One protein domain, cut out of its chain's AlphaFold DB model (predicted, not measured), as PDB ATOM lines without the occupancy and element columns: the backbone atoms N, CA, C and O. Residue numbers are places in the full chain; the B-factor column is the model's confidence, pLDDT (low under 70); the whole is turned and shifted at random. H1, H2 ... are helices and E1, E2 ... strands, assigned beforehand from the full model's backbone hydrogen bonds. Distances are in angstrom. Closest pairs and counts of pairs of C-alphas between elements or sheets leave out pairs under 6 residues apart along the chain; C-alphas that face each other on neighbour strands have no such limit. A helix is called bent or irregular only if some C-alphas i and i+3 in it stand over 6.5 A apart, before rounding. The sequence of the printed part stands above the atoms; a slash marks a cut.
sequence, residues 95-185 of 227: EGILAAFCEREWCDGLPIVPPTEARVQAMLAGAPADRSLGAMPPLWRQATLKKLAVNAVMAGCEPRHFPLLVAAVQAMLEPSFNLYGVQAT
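Overview. This is residues 95 to 185 of the 227 residues of an uncharacterized protein of Candidatus Rokubacteria bacterium (UniProt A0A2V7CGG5). A small strand hairpin, E1 and E2, leads without a residue between into H3, and H2 and H4 cross H3 steeply to make a small helical core; the later part of H4, residues 166 to 172, runs past E1. Together the parts form an arch, with H1 at one foot, beyond a long link, and H5 at the other, beyond the end of H4. The printed part has 91 residues with five named helices and two named strands, in the order H1 H2 E1 E2 H3 H4 H5; the sheet E1 - E2 is antiparallel and the class is mostly helix. It is compact, with a radius of gyration of the C-alphas of 14.0 A and spans of 41 by 34 by 19 A.

Arrangement. E1, residues 132 to 136, and E2, residues 141 to 144, are antiparallel neighbours in a hairpin, their directions at 150 degrees; N 133 and O 143 are 2.8 A apart and N 143 and O 134 2.9 A, within hydrogen-bond range. A tight link joins E2 to H3, residues 145 to 154. H2, residues 117 to 124, touches H3 at a steep tilt of 66 degrees, opposite ways; the closest C-alphas, of Val 120 and Ala 149, are 5.7 A apart. H4, residues 159 to 172, is irregular: C-alphas 160 and 163 are 7.2 A apart. With residues 162 to 166 alone it touches H3, at a steep tilt of 61 degrees, opposite ways; the closest C-alphas, of Ala 152 and Phe 162, are 7.4 A apart. With residues 159 to 162 alone H4 touches H2, at a steep tilt of 66 degrees, the same way; the closest C-alphas, of Met 123 and Pro 159, are 4.7 A apart. The closest C-alphas of E1 and H4, of Leu 133 and Gln 170, are 5.9 A apart. H5, residues 179 to 183, is close to H4 but not clearly touching, with C-alphas 172 and 179 6.3 A apart. H1, residues 95 to 103, touches no helix and is apart from E1 and E2. In H1, H2, H3 and H5 every O i to N i+4 pair is within hydrogen-bond range; in H4 8 of 10 are.

Along the chain. H4 is the longest helix, 20.2 A from C-alpha 159 to C-alpha 172. H3 measures 14.1 A, H1 12.1 A, H2 10.5 A and E1 10.0 A. H1 begins at C-alpha 95, (-19.794, -12.327, 1.593), H3 at C-alpha 145, (-47.593, -14.746, -0.463), and H5 ends at C-alpha 183, (-39.006, -31.750, -7.843).

Size, cuts and confidence. The C-alphas farthest apart, of Gly 96 and Ser 176, are 41.4 A apart. The printed part has no cut. The link from H1 to H2, residues 104 to 116, is long. The mean pLDDT of the printed part is 90.7, and no printed residue is under 70.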
ATOM      1  N   GLU A  95     -20.532 -11.095   1.339       86.62
ATOM      2  CA  GLU A  95     -19.794 -12.327   1.593       86.62
ATOM      3  C   GLU A  95     -20.153 -12.924   2.959       86.62
ATOM      4  O   GLU A  95     -20.487 -14.109   3.036       86.62
ATOM      5  N   GLY A  96     -20.156 -12.115   4.022       86.06
ATOM      6  CA  GLY A  96     -20.574 -12.532   5.361       86.06
ATOM      7  C   GLY A  96     -22.036 -12.979   5.421       86.06
ATOM      8  O   GLY A  96     -22.352 -13.977   6.070       86.06
ATOM      9  N   ILE A  97     -22.925 -12.302   4.683       87.19
ATOM     10  CA  ILE A  97     -24.322 -12.732   4.520       87.19
ATOM     11  C   ILE A  97     -24.374 -14.117   3.871       87.19
ATOM     12  O   ILE A  97     -25.030 -15.015   4.398       87.19
ATOM     13  N   LEU A  98     -23.700 -14.302   2.735       87.19
ATOM     14  CA  LEU A  98     -23.718 -15.578   2.024       87.19
ATOM     15  C   LEU A  98     -23.161 -16.707   2.899       87.19
ATOM     16  O   LEU A  98     -23.789 -17.760   2.999       87.19
ATOM     17  N   ALA A  99     -22.039 -16.471   3.584       86.94
ATOM     18  CA  ALA A  99     -21.444 -17.428   4.512       86.94
ATOM     19  C   ALA A  99     -22.435 -17.841   5.611       86.94
ATOM     20  O   ALA A  99     -22.681 -19.032   5.790       86.94
ATOM     21  N   ALA A 100     -23.093 -16.877   6.265       86.94
ATOM     22  CA  ALA A 100     -24.067 -17.153   7.322       86.94
ATOM     23  C   ALA A 100     -25.297 -17.940   6.829       86.94
ATOM     24  O   ALA A 100     -25.846 -18.761   7.568       86.94
ATOM     25  N   PHE A 101     -25.756 -17.706   5.593       87.25
ATOM     26  CA  PHE A 101     -26.852 -18.480   4.999       87.25
ATOM     27  C   PHE A 101     -26.413 -19.895   4.606       87.25
ATOM     28  O   PHE A 101     -27.164 -20.846   4.832       87.25
ATOM     29  N   CYS A 102     -25.211 -20.050   4.052       86.38
ATOM     30  CA  CYS A 102     -24.645 -21.352   3.701       86.38
ATOM     31  C   CYS A 102     -24.381 -22.216   4.942       86.38
ATOM     32  O   CYS A 102     -24.734 -23.391   4.938       86.38
ATOM     33  N   GLU A 103     -23.849 -21.638   6.025       88.19
ATOM     34  CA  GLU A 103     -23.642 -22.325   7.314       88.19
ATOM     35  C   GLU A 103     -24.937 -22.908   7.897       88.19
ATOM     36  O   GLU A 103     -24.903 -23.887   8.640       88.19
ATOM     37  N   ARG A 104     -26.084 -22.312   7.557       84.19
ATOM     38  CA  ARG A 104     -27.417 -22.745   7.996       84.19
ATOM     39  C   ARG A 104     -28.145 -23.613   6.972       84.19
ATOM     40  O   ARG A 104     -29.301 -23.955   7.206       84.19
ATOM     41  N   GLU A 105     -27.510 -23.928   5.843       85.81
ATOM     42  CA  GLU A 105     -28.113 -24.659   4.719       85.81
ATOM     43  C   GLU A 105     -29.358 -23.954   4.136       85.81
ATOM     44  O   GLU A 105     -30.299 -24.585   3.656       85.81
ATOM     45  N   TRP A 106     -29.391 -22.618   4.191       83.88
ATOM     46  CA  TRP A 106     -30.509 -21.793   3.703       83.88
ATOM     47  C   TRP A 106     -30.288 -21.225   2.296       83.88
ATOM     48  O   TRP A 106     -31.151 -20.521   1.773       83.88
ATOM     49  N   CYS A 107     -29.134 -21.492   1.690       80.88
ATOM     50  CA  CYS A 107     -28.748 -20.999   0.375       80.88
ATOM     51  C   CYS A 107     -28.047 -22.107  -0.419       80.88
ATOM     52  O   CYS A 107     -27.519 -23.063   0.142       80.88
ATOM     53  N   ASP A 108     -28.059 -21.967  -1.736       82.06
ATOM     54  CA  ASP A 108     -27.438 -22.850  -2.724       82.06
ATOM     55  C   ASP A 108     -26.002 -22.430  -3.100       82.06
ATOM     56  O   ASP A 108     -25.395 -23.014  -3.997       82.06
ATOM     57  N   GLY A 109     -25.453 -21.420  -2.417       84.25
ATOM     58  CA  GLY A 109     -24.128 -20.854  -2.674       84.25
ATOM     59  C   GLY A 109     -24.115 -19.707  -3.688       84.25
ATOM     60  O   GLY A 109     -23.043 -19.165  -3.965       84.25
ATOM     61  N   LEU A 110     -25.267 -19.312  -4.239       88.12
ATOM     62  CA  LEU A 110     -25.371 -18.148  -5.117       88.12
ATOM     63  C   LEU A 110     -25.536 -16.845  -4.320       88.12
ATOM     64  O   LEU A 110     -26.002 -16.868  -3.181       88.12
ATOM     65  N   PRO A 111     -25.185 -15.680  -4.904       88.31
ATOM     66  CA  PRO A 111     -25.395 -14.396  -4.246       88.31
ATOM     67  C   PRO A 111     -26.850 -14.215  -3.804       88.31
ATOM     68  O   PRO A 111     -27.774 -14.388  -4.600       88.31
ATOM     69  N   ILE A 112     -27.041 -13.820  -2.545       87.88
ATOM     70  CA  ILE A 112     -28.356 -13.709  -1.913       87.88
ATOM     71  C   ILE A 112     -28.591 -12.297  -1.376       87.88
ATOM     72  O   ILE A 112     -27.708 -11.679  -0.783       87.88
ATOM     73  N   VAL A 113     -29.805 -11.775  -1.560       90.50
ATOM     74  CA  VAL A 113     -30.226 -10.515  -0.932       90.50
ATOM     75  C   VAL A 113     -30.965 -10.829   0.375       90.50
ATOM     76  O   VAL A 113     -31.988 -11.510   0.340       90.50
ATOM     77  N   PRO A 114     -30.537 -10.308   1.541       89.88
ATOM     78  CA  PRO A 114     -31.211 -10.593   2.805       89.88
ATOM     79  C   PRO A 114     -32.694 -10.190   2.762       89.88
ATOM     80  O   PRO A 114     -32.991  -9.029   2.432       89.88
ATOM     81  N   PRO A 115     -33.629 -11.083   3.129       90.50
ATOM     82  CA  PRO A 115     -35.058 -10.803   3.116       90.50
ATOM     83  C   PRO A 115     -35.480 -10.027   4.370       90.50
ATOM     84  O   PRO A 115     -36.223 -10.530   5.208       90.50
ATOM     85  N   THR A 116     -34.994  -8.790   4.512       91.00
ATOM     86  CA  THR A 116     -35.391  -7.913   5.624       91.00
ATOM     87  C   THR A 116     -36.890  -7.622   5.575       91.00
ATOM     88  O   THR A 116     -37.477  -7.555   4.492       91.00
ATOM     89  N   GLU A 117     -37.510  -7.384   6.734       90.56
ATOM     90  CA  GLU A 117     -38.952  -7.114   6.818       90.56
ATOM     91  C   GLU A 117     -39.362  -5.965   5.880       90.56
ATOM     92  O   GLU A 117     -40.306  -6.100   5.109       90.56
ATOM     93  N   ALA A 118     -38.581  -4.879   5.828       92.19
ATOM     94  CA  ALA A 118     -38.833  -3.758   4.920       92.19
ATOM     95  C   ALA A 118     -38.835  -4.164   3.432       92.19
ATOM     96  O   ALA A 118     -39.703  -3.724   2.675       92.19
ATOM     97  N   ARG A 119     -37.899  -5.023   2.996       93.06
ATOM     98  CA  ARG A 119     -37.841  -5.512   1.605       93.06
ATOM     99  C   ARG A 119     -39.000  -6.458   1.295       93.06
ATOM    100  O   ARG A 119     -39.572  -6.378   0.211       93.06
ATOM    101  N   VAL A 120     -39.373  -7.318   2.244       95.56
ATOM    102  CA  VAL A 120     -40.509  -8.242   2.102       95.56
ATOM    103  C   VAL A 120     -41.829  -7.471   2.018       95.56
ATOM    104  O   VAL A 120     -42.647  -7.760   1.146       95.56
ATOM    105  N   GLN A 121     -42.022  -6.445   2.848       95.62
ATOM    106  CA  GLN A 121     -43.208  -5.586   2.781       95.62
ATOM    107  C   GLN A 121     -43.274  -4.801   1.465       95.62
ATOM    108  O   GLN A 121     -44.334  -4.733   0.837       95.62
ATOM    109  N   ALA A 122     -42.139  -4.279   0.987       95.31
ATOM    110  CA  ALA A 122     -42.063  -3.624  -0.319       95.31
ATOM    111  C   ALA A 122     -42.386  -4.585  -1.479       95.31
ATOM    112  O   ALA A 122     -43.054  -4.188  -2.432       95.31
ATOM    113  N   MET A 123     -41.951  -5.846  -1.390       95.44
ATOM    114  CA  MET A 123     -42.274  -6.897  -2.361       95.44
ATOM    115  C   MET A 123     -43.773  -7.232  -2.374       95.44
ATOM    116  O   MET A 123     -44.359  -7.380  -3.445       95.44
ATOM    117  N   LEU A 124     -44.403  -7.327  -1.196       96.06
ATOM    118  CA  LEU A 124     -45.837  -7.603  -1.071       96.06
ATOM    119  C   LEU A 124     -46.708  -6.448  -1.581       96.06
ATOM    120  O   LEU A 124     -47.805  -6.703  -2.073       96.06
ATOM    121  N   ALA A 125     -46.250  -5.199  -1.451       94.69
ATOM    122  CA  ALA A 125     -46.957  -3.999  -1.912       94.69
ATOM    123  C   ALA A 125     -48.433  -3.929  -1.448       94.69
ATOM    124  O   ALA A 125     -49.322  -3.537  -2.202       94.69
ATOM    125  N   GLY A 126     -48.699  -4.341  -0.202       91.44
ATOM    126  CA  GLY A 126     -50.045  -4.371   0.386       91.44
ATOM    127  C   GLY A 126     -50.866  -5.633   0.089       91.44
ATOM    128  O   GLY A 126     -52.010  -5.728   0.533       91.44
ATOM    129  N   ALA A 127     -50.316  -6.618  -0.629       92.69
ATOM    130  CA  ALA A 127     -50.964  -7.914  -0.811       92.69
ATOM    131  C   ALA A 127     -51.091  -8.684   0.525       92.69
ATOM    132  O   ALA A 127     -50.193  -8.604   1.369       92.69
ATOM    133  N   PRO A 128     -52.167  -9.474   0.720       94.94
ATOM    134  CA  PRO A 128     -52.405 -10.214   1.961       94.94
ATOM    135  C   PRO A 128     -51.341 -11.300   2.168       94.94
ATOM    136  O   PRO A 128     -51.317 -12.312   1.465       94.94
ATOM    137  N   ALA A 129     -50.442 -11.082   3.126       95.25
ATOM    138  CA  ALA A 129     -49.248 -11.896   3.358       95.25
ATOM    139  C   ALA A 129     -49.553 -13.380   3.668       95.25
ATOM    140  O   ALA A 129     -48.772 -14.275   3.326       95.25
ATOM    141  N   ASP A 130     -50.688 -13.636   4.310       96.00
ATOM    142  CA  ASP A 130     -51.191 -14.942   4.735       96.00
ATOM    143  C   ASP A 130     -51.939 -15.702   3.631       96.00
ATOM    144  O   ASP A 130     -52.101 -16.921   3.735       96.00
ATOM    145  N   ARG A 131     -52.333 -15.027   2.542       97.00
ATOM    146  CA  ARG A 131     -53.008 -15.667   1.408       97.00
ATOM    147  C   ARG A 131     -52.152 -16.806   0.863       97.00
ATOM    148  O   ARG A 131     -51.040 -16.589   0.383       97.00
ATOM    149  N   SER A 132     -52.707 -18.014   0.902       96.81
ATOM    150  CA  SER A 132     -52.098 -19.202   0.308       96.81
ATOM    151  C   SER A 132     -52.430 -19.322  -1.178       96.81
ATOM    152  O   SER A 132     -53.541 -19.003  -1.607       96.81
ATOM    153  N   LEU A 133     -51.461 -19.800  -1.957       94.06
ATOM    154  CA  LEU A 133     -51.623 -20.212  -3.351       94.06
ATOM    155  C   LEU A 133     -51.942 -21.710  -3.478       94.06
ATOM    156  O   LEU A 133     -52.337 -22.146  -4.552       94.06
ATOM    157  N   GLY A 134     -51.780 -22.487  -2.400       93.62
ATOM    158  CA  GLY A 134     -51.981 -23.937  -2.378       93.62
ATOM    159  C   GLY A 134     -50.896 -24.677  -1.588       93.62
ATOM    160  O   GLY A 134     -49.967 -24.070  -1.047       93.62
ATOM    161  N   ALA A 135     -51.019 -26.003  -1.508       93.81
ATOM    162  CA  ALA A 135     -50.017 -26.867  -0.888       93.81
ATOM    163  C   ALA A 135     -48.894 -27.192  -1.887       93.81
ATOM    164  O   ALA A 135     -49.145 -27.767  -2.941       93.81
ATOM    165  N   MET A 136     -47.657 -26.836  -1.540       90.81
ATOM    166  CA  MET A 136     -46.473 -27.018  -2.379       90.81
ATOM    167  C   MET A 136     -45.774 -28.348  -2.049       90.81
ATOM    168  O   MET A 136     -45.359 -28.515  -0.895       90.81
ATOM    169  N   PRO A 137     -45.617 -29.287  -3.005       85.56
ATOM    170  CA  PRO A 137     -44.797 -30.483  -2.806       85.56
ATOM    171  C   PRO A 137     -43.312 -30.128  -2.551       85.56
ATOM    172  O   PRO A 137     -42.910 -28.979  -2.749       85.56
ATOM    173  N   PRO A 138     -42.486 -31.076  -2.061       85.50
ATOM    174  CA  PRO A 138     -42.853 -32.419  -1.598       85.50
ATOM    175  C   PRO A 138     -43.377 -32.430  -0.152       85.50
ATOM    176  O   PRO A 138     -43.971 -33.409   0.284       85.50
ATOM    177  N   LEU A 139     -43.178 -31.340   0.598       84.94
ATOM    178  CA  LEU A 139     -43.578 -31.231   2.008       84.94
ATOM    179  C   LEU A 139     -45.041 -30.806   2.206       84.94
ATOM    180  O   LEU A 139     -45.493 -30.682   3.344       84.94
ATOM    181  N   TRP A 140     -45.756 -30.518   1.116       89.12
ATOM    182  CA  TRP A 140     -47.164 -30.100   1.088       89.12
ATOM    183  C   TRP A 140     -47.477 -28.929   2.028       89.12
ATOM    184  O   TRP A 140     -48.566 -28.805   2.592       89.12
ATOM    185  N   ARG A 141     -46.501 -28.033   2.207       90.88
ATOM    186  CA  ARG A 141     -46.658 -26.829   3.026       90.88
ATOM    187  C   ARG A 141     -47.394 -25.759   2.230       90.88
ATOM    188  O   ARG A 141     -47.232 -25.642   1.021       90.88
ATOM    189  N   GLN A 142     -48.164 -24.931   2.928       95.00
ATOM    190  CA  GLN A 142     -48.873 -23.814   2.304       95.00
ATOM    191  C   GLN A 142     -47.881 -22.803   1.715       95.00
ATOM    192  O   GLN A 142     -47.056 -22.244   2.454       95.00
ATOM    193  N   ALA A 143     -47.978 -22.566   0.406       94.06
ATOM    194  CA  ALA A 143     -47.239 -21.537  -0.317       94.06
ATOM    195  C   ALA A 143     -47.960 -20.193  -0.169       94.06
ATOM    196  O   ALA A 143     -48.804 -19.828  -0.983       94.06
ATOM    197  N   THR A 144     -47.659 -19.467   0.907       97.38
ATOM    198  CA  THR A 144     -48.243 -18.143   1.156       97.38
ATOM    199  C   THR A 144     -47.520 -17.044   0.389       97.38
ATOM    200  O   THR A 144     -46.336 -17.177   0.063       97.38
ATOM    201  N   LEU A 145     -48.204 -15.920   0.161       96.88
ATOM    202  CA  LEU A 145     -47.593 -14.746  -0.463       96.88
ATOM    203  C   LEU A 145     -46.373 -14.242   0.315       96.88
ATOM    204  O   LEU A 145     -45.376 -13.900  -0.315       96.88
ATOM    205  N   LYS A 146     -46.382 -14.277   1.657       96.62
ATOM    206  CA  LYS A 146     -45.198 -13.930   2.469       96.62
ATOM    207  C   LYS A 146     -43.997 -14.815   2.140       96.62
ATOM    208  O   LYS A 146     -42.903 -14.305   1.925       96.62
ATOM    209  N   LYS A 147     -44.192 -16.136   2.076       95.38
ATOM    210  CA  LYS A 147     -43.114 -17.088   1.758       95.38
ATOM    211  C   LYS A 147     -42.587 -16.872   0.345       95.38
ATOM    212  O   LYS A 147     -41.379 -16.930   0.129       95.38
ATOM    213  N   LEU A 148     -43.476 -16.597  -0.608       95.81
ATOM    214  CA  LEU A 148     -43.062 -16.290  -1.971       95.81
ATOM    215  C   LEU A 148     -42.296 -14.962  -2.041       95.81
ATOM    216  O   LEU A 148     -41.280 -14.893  -2.721       95.81
ATOM    217  N   ALA A 149     -42.731 -13.937  -1.302       95.81
ATOM    218  CA  ALA A 149     -42.056 -12.643  -1.229       95.81
ATOM    219  C   ALA A 149     -40.657 -12.753  -0.611       95.81
ATOM    220  O   ALA A 149     -39.718 -12.180  -1.153       95.81
ATOM    221  N   VAL A 150     -40.495 -13.533   0.464       95.06
ATOM    222  CA  VAL A 150     -39.182 -13.826   1.066       95.06
ATOM    223  C   VAL A 150     -38.241 -14.448   0.032       95.06
ATOM    224  O   VAL A 150     -37.158 -13.919  -0.189       95.06
ATOM    225  N   ASN A 151     -38.676 -15.501  -0.669       94.62
ATOM    226  CA  ASN A 151     -37.871 -16.138  -1.720       94.62
ATOM    227  C   ASN A 151     -37.572 -15.196  -2.895       94.62
ATOM    228  O   ASN A 151     -36.456 -15.184  -3.406       94.62
ATOM    229  N   ALA A 152     -38.541 -14.376  -3.302       94.12
ATOM    230  CA  ALA A 152     -38.350 -13.394  -4.362       94.12
ATOM    231  C   ALA A 152     -37.309 -12.337  -3.966       94.12
ATOM    232  O   ALA A 152     -36.451 -12.002  -4.780       94.12
ATOM    233  N   VAL A 153     -37.343 -11.843  -2.722       93.88
ATOM    234  CA  VAL A 153     -36.319 -10.919  -2.219       93.88
ATOM    235  C   VAL A 153     -34.963 -11.607  -2.194       93.88
ATOM    236  O   VAL A 153     -34.032 -11.035  -2.741       93.88
ATOM    237  N   MET A 154     -34.863 -12.828  -1.653       92.50
ATOM    238  CA  MET A 154     -33.610 -13.598  -1.627       92.50
ATOM    239  C   MET A 154     -32.984 -13.750  -3.014       92.50
ATOM    240  O   MET A 154     -31.786 -13.533  -3.165       92.50
ATOM    241  N   ALA A 155     -33.810 -14.009  -4.031       90.38
ATOM    242  CA  ALA A 155     -33.395 -14.111  -5.429       90.38
ATOM    243  C   ALA A 155     -33.085 -12.756  -6.109       90.38
ATOM    244  O   ALA A 155     -32.787 -12.720  -7.302       90.38
ATOM    245  N   GLY A 156     -33.202 -11.627  -5.401       90.06
ATOM    246  CA  GLY A 156     -32.986 -10.290  -5.963       90.06
ATOM    247  C   GLY A 156     -34.079  -9.837  -6.937       90.06
ATOM    248  O   GLY A 156     -33.852  -8.945  -7.755       90.06
ATOM    249  N   CYS A 157     -35.271 -10.437  -6.875       90.69
ATOM    250  CA  CYS A 157     -36.381 -10.078  -7.746       90.69
ATOM    251  C   CYS A 157     -36.846  -8.641  -7.477       90.69
ATOM    252  O   CYS A 157     -37.080  -8.235  -6.340       90.69
ATOM    253  N   GLU A 158     -37.064  -7.871  -8.541       88.38
ATOM    254  CA  GLU A 158     -37.689  -6.560  -8.392       88.38
ATOM    255  C   GLU A 158     -39.202  -6.689  -8.112       88.38
ATOM    256  O   GLU A 158     -39.868  -7.472  -8.801       88.38
ATOM    257  N   PRO A 159     -39.788  -5.881  -7.202       92.00
ATOM    258  CA  PRO A 159     -41.208  -5.967  -6.831       92.00
ATOM    259  C   PRO A 159     -42.194  -5.913  -8.002       92.00
ATOM    260  O   PRO A 159     -43.236  -6.563  -7.977       92.00
ATOM    261  N   ARG A 160     -41.847  -5.209  -9.090       87.00
ATOM    262  CA  ARG A 160     -42.684  -5.143 -10.301       87.00
ATOM    263  C   ARG A 160     -42.943  -6.506 -10.958       87.00
ATOM    264  O   ARG A 160     -43.918  -6.637 -11.691       87.00
ATOM    265  N   HIS A 161     -42.085  -7.501 -10.726       88.06
ATOM    266  CA  HIS A 161     -42.242  -8.860 -11.259       88.06
ATOM    267  C   HIS A 161     -43.008  -9.783 -10.302       88.06
ATOM    268  O   HIS A 161     -43.365 -10.895 -10.689       88.06
ATOM    269  N   PHE A 162     -43.295  -9.349  -9.071       92.12
ATOM    270  CA  PHE A 162     -43.931 -10.200  -8.068       92.12
ATOM    271  C   PHE A 162     -45.294 -10.762  -8.505       92.12
ATOM    272  O   PHE A 162     -45.499 -11.966  -8.353       92.12
ATOM    273  N   PRO A 163     -46.198  -9.988  -9.144       91.56
ATOM    274  CA  PRO A 163     -47.462 -10.542  -9.637       91.56
ATOM    275  C   PRO A 163     -47.271 -11.660 -10.669       91.56
ATOM    276  O   PRO A 163     -48.053 -12.609 -10.712       91.56
ATOM    277  N   LEU A 164     -46.213 -11.573 -11.481       89.69
ATOM    278  CA  LEU A 164     -45.875 -12.608 -12.452       89.69
ATOM    279  C   LEU A 164     -45.369 -13.877 -11.753       89.69
ATOM    280  O   LEU A 164     -45.777 -14.972 -12.131       89.69
ATOM    281  N   LEU A 165     -44.529 -13.739 -10.723       92.56
ATOM    282  CA  LEU A 165     -44.088 -14.874  -9.904       92.56
ATOM    283  C   LEU A 165     -45.266 -15.560  -9.209       92.56
ATOM    284  O   LEU A 165     -45.339 -16.786  -9.208       92.56
ATOM    285  N   VAL A 166     -46.210 -14.785  -8.666       94.38
ATOM    286  CA  VAL A 166     -47.441 -15.320  -8.066       94.38
ATOM    287  C   VAL A 166     -48.218 -16.150  -9.087       94.38
ATOM    288  O   VAL A 166     -48.550 -17.297  -8.800       94.38
ATOM    289  N   ALA A 167     -48.453 -15.609 -10.285       92.19
ATOM    290  CA  ALA A 167     -49.166 -16.319 -11.345       92.19
ATOM    291  C   ALA A 167     -48.428 -17.589 -11.806       92.19
ATOM    292  O   ALA A 167     -49.055 -18.625 -12.015       92.19
ATOM    293  N   ALA A 168     -47.097 -17.534 -11.927       92.62
ATOM    294  CA  ALA A 168     -46.281 -18.684 -12.304       92.62
ATOM    295  C   ALA A 168     -46.369 -19.808 -11.263       92.62
ATOM    296  O   ALA A 168     -46.605 -20.960 -11.618       92.62
ATOM    297  N   VAL A 169     -46.249 -19.474  -9.975       94.94
ATOM    298  CA  VAL A 169     -46.365 -20.452  -8.886       94.94
ATOM    299  C   VAL A 169     -47.772 -21.036  -8.813       94.94
ATOM    300  O   VAL A 169     -47.908 -22.244  -8.653       94.94
ATOM    301  N   GLN A 170     -48.814 -20.218  -8.983       94.44
ATOM    302  CA  GLN A 170     -50.190 -20.717  -9.071       94.44
ATOM    303  C   GLN A 170     -50.349 -21.730 -10.207       94.44
ATOM    304  O   GLN A 170     -50.881 -22.810  -9.980       94.44
ATOM    305  N   ALA A 171     -49.835 -21.422 -11.401       92.00
ATOM    306  CA  ALA A 171     -49.898 -22.332 -12.543       92.00
ATOM    307  C   ALA A 171     -49.100 -23.627 -12.314       92.00
ATOM    308  O   ALA A 171     -49.538 -24.699 -12.719       92.00
ATOM    309  N   MET A 172     -47.947 -23.554 -11.644       92.62
ATOM    310  CA  MET A 172     -47.150 -24.738 -11.299       92.62
ATOM    311  C   MET A 172     -47.817 -25.626 -10.240       92.62
ATOM    312  O   MET A 172     -47.526 -26.818 -10.182       92.62
ATOM    313  N   LEU A 173     -48.681 -25.062  -9.395       93.62
ATOM    314  CA  LEU A 173     -49.431 -25.809  -8.382       93.62
ATOM    315  C   LEU A 173     -50.658 -26.536  -8.952       93.62
ATOM    316  O   LEU A 173     -51.237 -27.363  -8.247       93.62
ATOM    317  N   GLU A 174     -51.041 -26.280 -10.207       93.31
ATOM    318  CA  GLU A 174     -52.103 -27.045 -10.859       93.31
ATOM    319  C   GLU A 174     -51.715 -28.530 -10.964       93.31
ATOM    320  O   GLU A 174     -50.611 -28.846 -11.427       93.31
ATOM    321  N   PRO A 175     -52.609 -29.474 -10.602       88.75
ATOM    322  CA  PRO A 175     -52.291 -30.904 -10.613       88.75
ATOM    323  C   PRO A 175     -51.763 -31.411 -11.962       88.75
ATOM    324  O   PRO A 175     -50.894 -32.281 -11.998       88.75
ATOM    325  N   SER A 176     -52.233 -30.834 -13.075       91.25
ATOM    326  CA  SER A 176     -51.790 -31.188 -14.428       91.25
ATOM    327  C   SER A 176     -50.319 -30.869 -14.706       91.25
ATOM    328  O   SER A 176     -49.737 -31.478 -15.599       91.25
ATOM    329  N   PHE A 177     -49.708 -29.932 -13.971       89.06
ATOM    330  CA  PHE A 177     -48.284 -29.615 -14.106       89.06
ATOM    331  C   PHE A 177     -47.385 -30.692 -13.472       89.06
ATOM    332  O   PHE A 177     -46.229 -30.833 -13.864       89.06
ATOM    333  N   ASN A 178     -47.910 -31.480 -12.523       89.00
ATOM    334  CA  ASN A 178     -47.176 -32.526 -11.803       89.00
ATOM    335  C   ASN A 178     -45.862 -32.024 -11.161       89.00
ATOM    336  O   ASN A 178     -44.780 -32.581 -11.365       89.00
ATOM    337  N   LEU A 179     -45.956 -30.964 -10.349       89.56
ATOM    338  CA  LEU A 179     -44.785 -30.344  -9.720       89.56
ATOM    339  C   LEU A 179     -43.979 -31.304  -8.833       89.56
ATOM    340  O   LEU A 179     -42.758 -31.193  -8.774       89.56
ATOM    341  N   TYR A 180     -44.636 -32.272  -8.188       87.69
ATOM    342  CA  TYR A 180     -43.951 -33.302  -7.403       87.69
ATOM    343  C   TYR A 180     -42.963 -34.098  -8.264       87.69
ATOM    344  O   TYR A 180     -41.804 -34.248  -7.888       87.69
ATOM    345  N   GLY A 181     -43.387 -34.546  -9.453       84.62
ATOM    346  CA  GLY A 181     -42.506 -35.253 -10.386       84.62
ATOM    347  C   GLY A 181     -41.328 -34.398 -10.863       84.62
ATOM    348  O   GLY A 181     -40.224 -34.913 -11.025       84.62
ATOM    349  N   VAL A 182     -41.541 -33.088 -11.031       85.69
ATOM    350  CA  VAL A 182     -40.479 -32.135 -11.397       85.69
ATOM    351  C   VAL A 182     -39.470 -31.939 -10.259       85.69
ATOM    352  O   VAL A 182     -38.283 -31.813 -10.525       85.69
ATOM    353  N   GLN A 183     -39.901 -31.934  -8.996       82.62
ATOM    354  CA  GLN A 183     -39.006 -31.750  -7.843       82.62
ATOM    355  C   GLN A 183     -38.308 -33.040  -7.391       82.62
ATOM    356  O   GLN A 183     -37.223 -32.979  -6.823       82.62
ATOM    357  N   ALA A 184     -38.929 -34.200  -7.615       83.25
ATOM    358  CA  ALA A 184     -38.399 -35.502  -7.210       83.25
ATOM    359  C   ALA A 184     -37.431 -36.115  -8.240       83.25
ATOM    360  O   ALA A 184     -36.902 -37.206  -8.015       83.25
ATOM    361  N   THR A 185     -37.214 -35.455  -9.383       81.88
ATOM    362  CA  THR A 185     -36.289 -35.949 -10.406       81.88
ATOM    363  C   THR A 185     -34.832 -35.711 -10.015       81.88
ATOM    364  O   THR A 185     -34.476 -34.694  -9.431       81.88
TER     365      THR A 185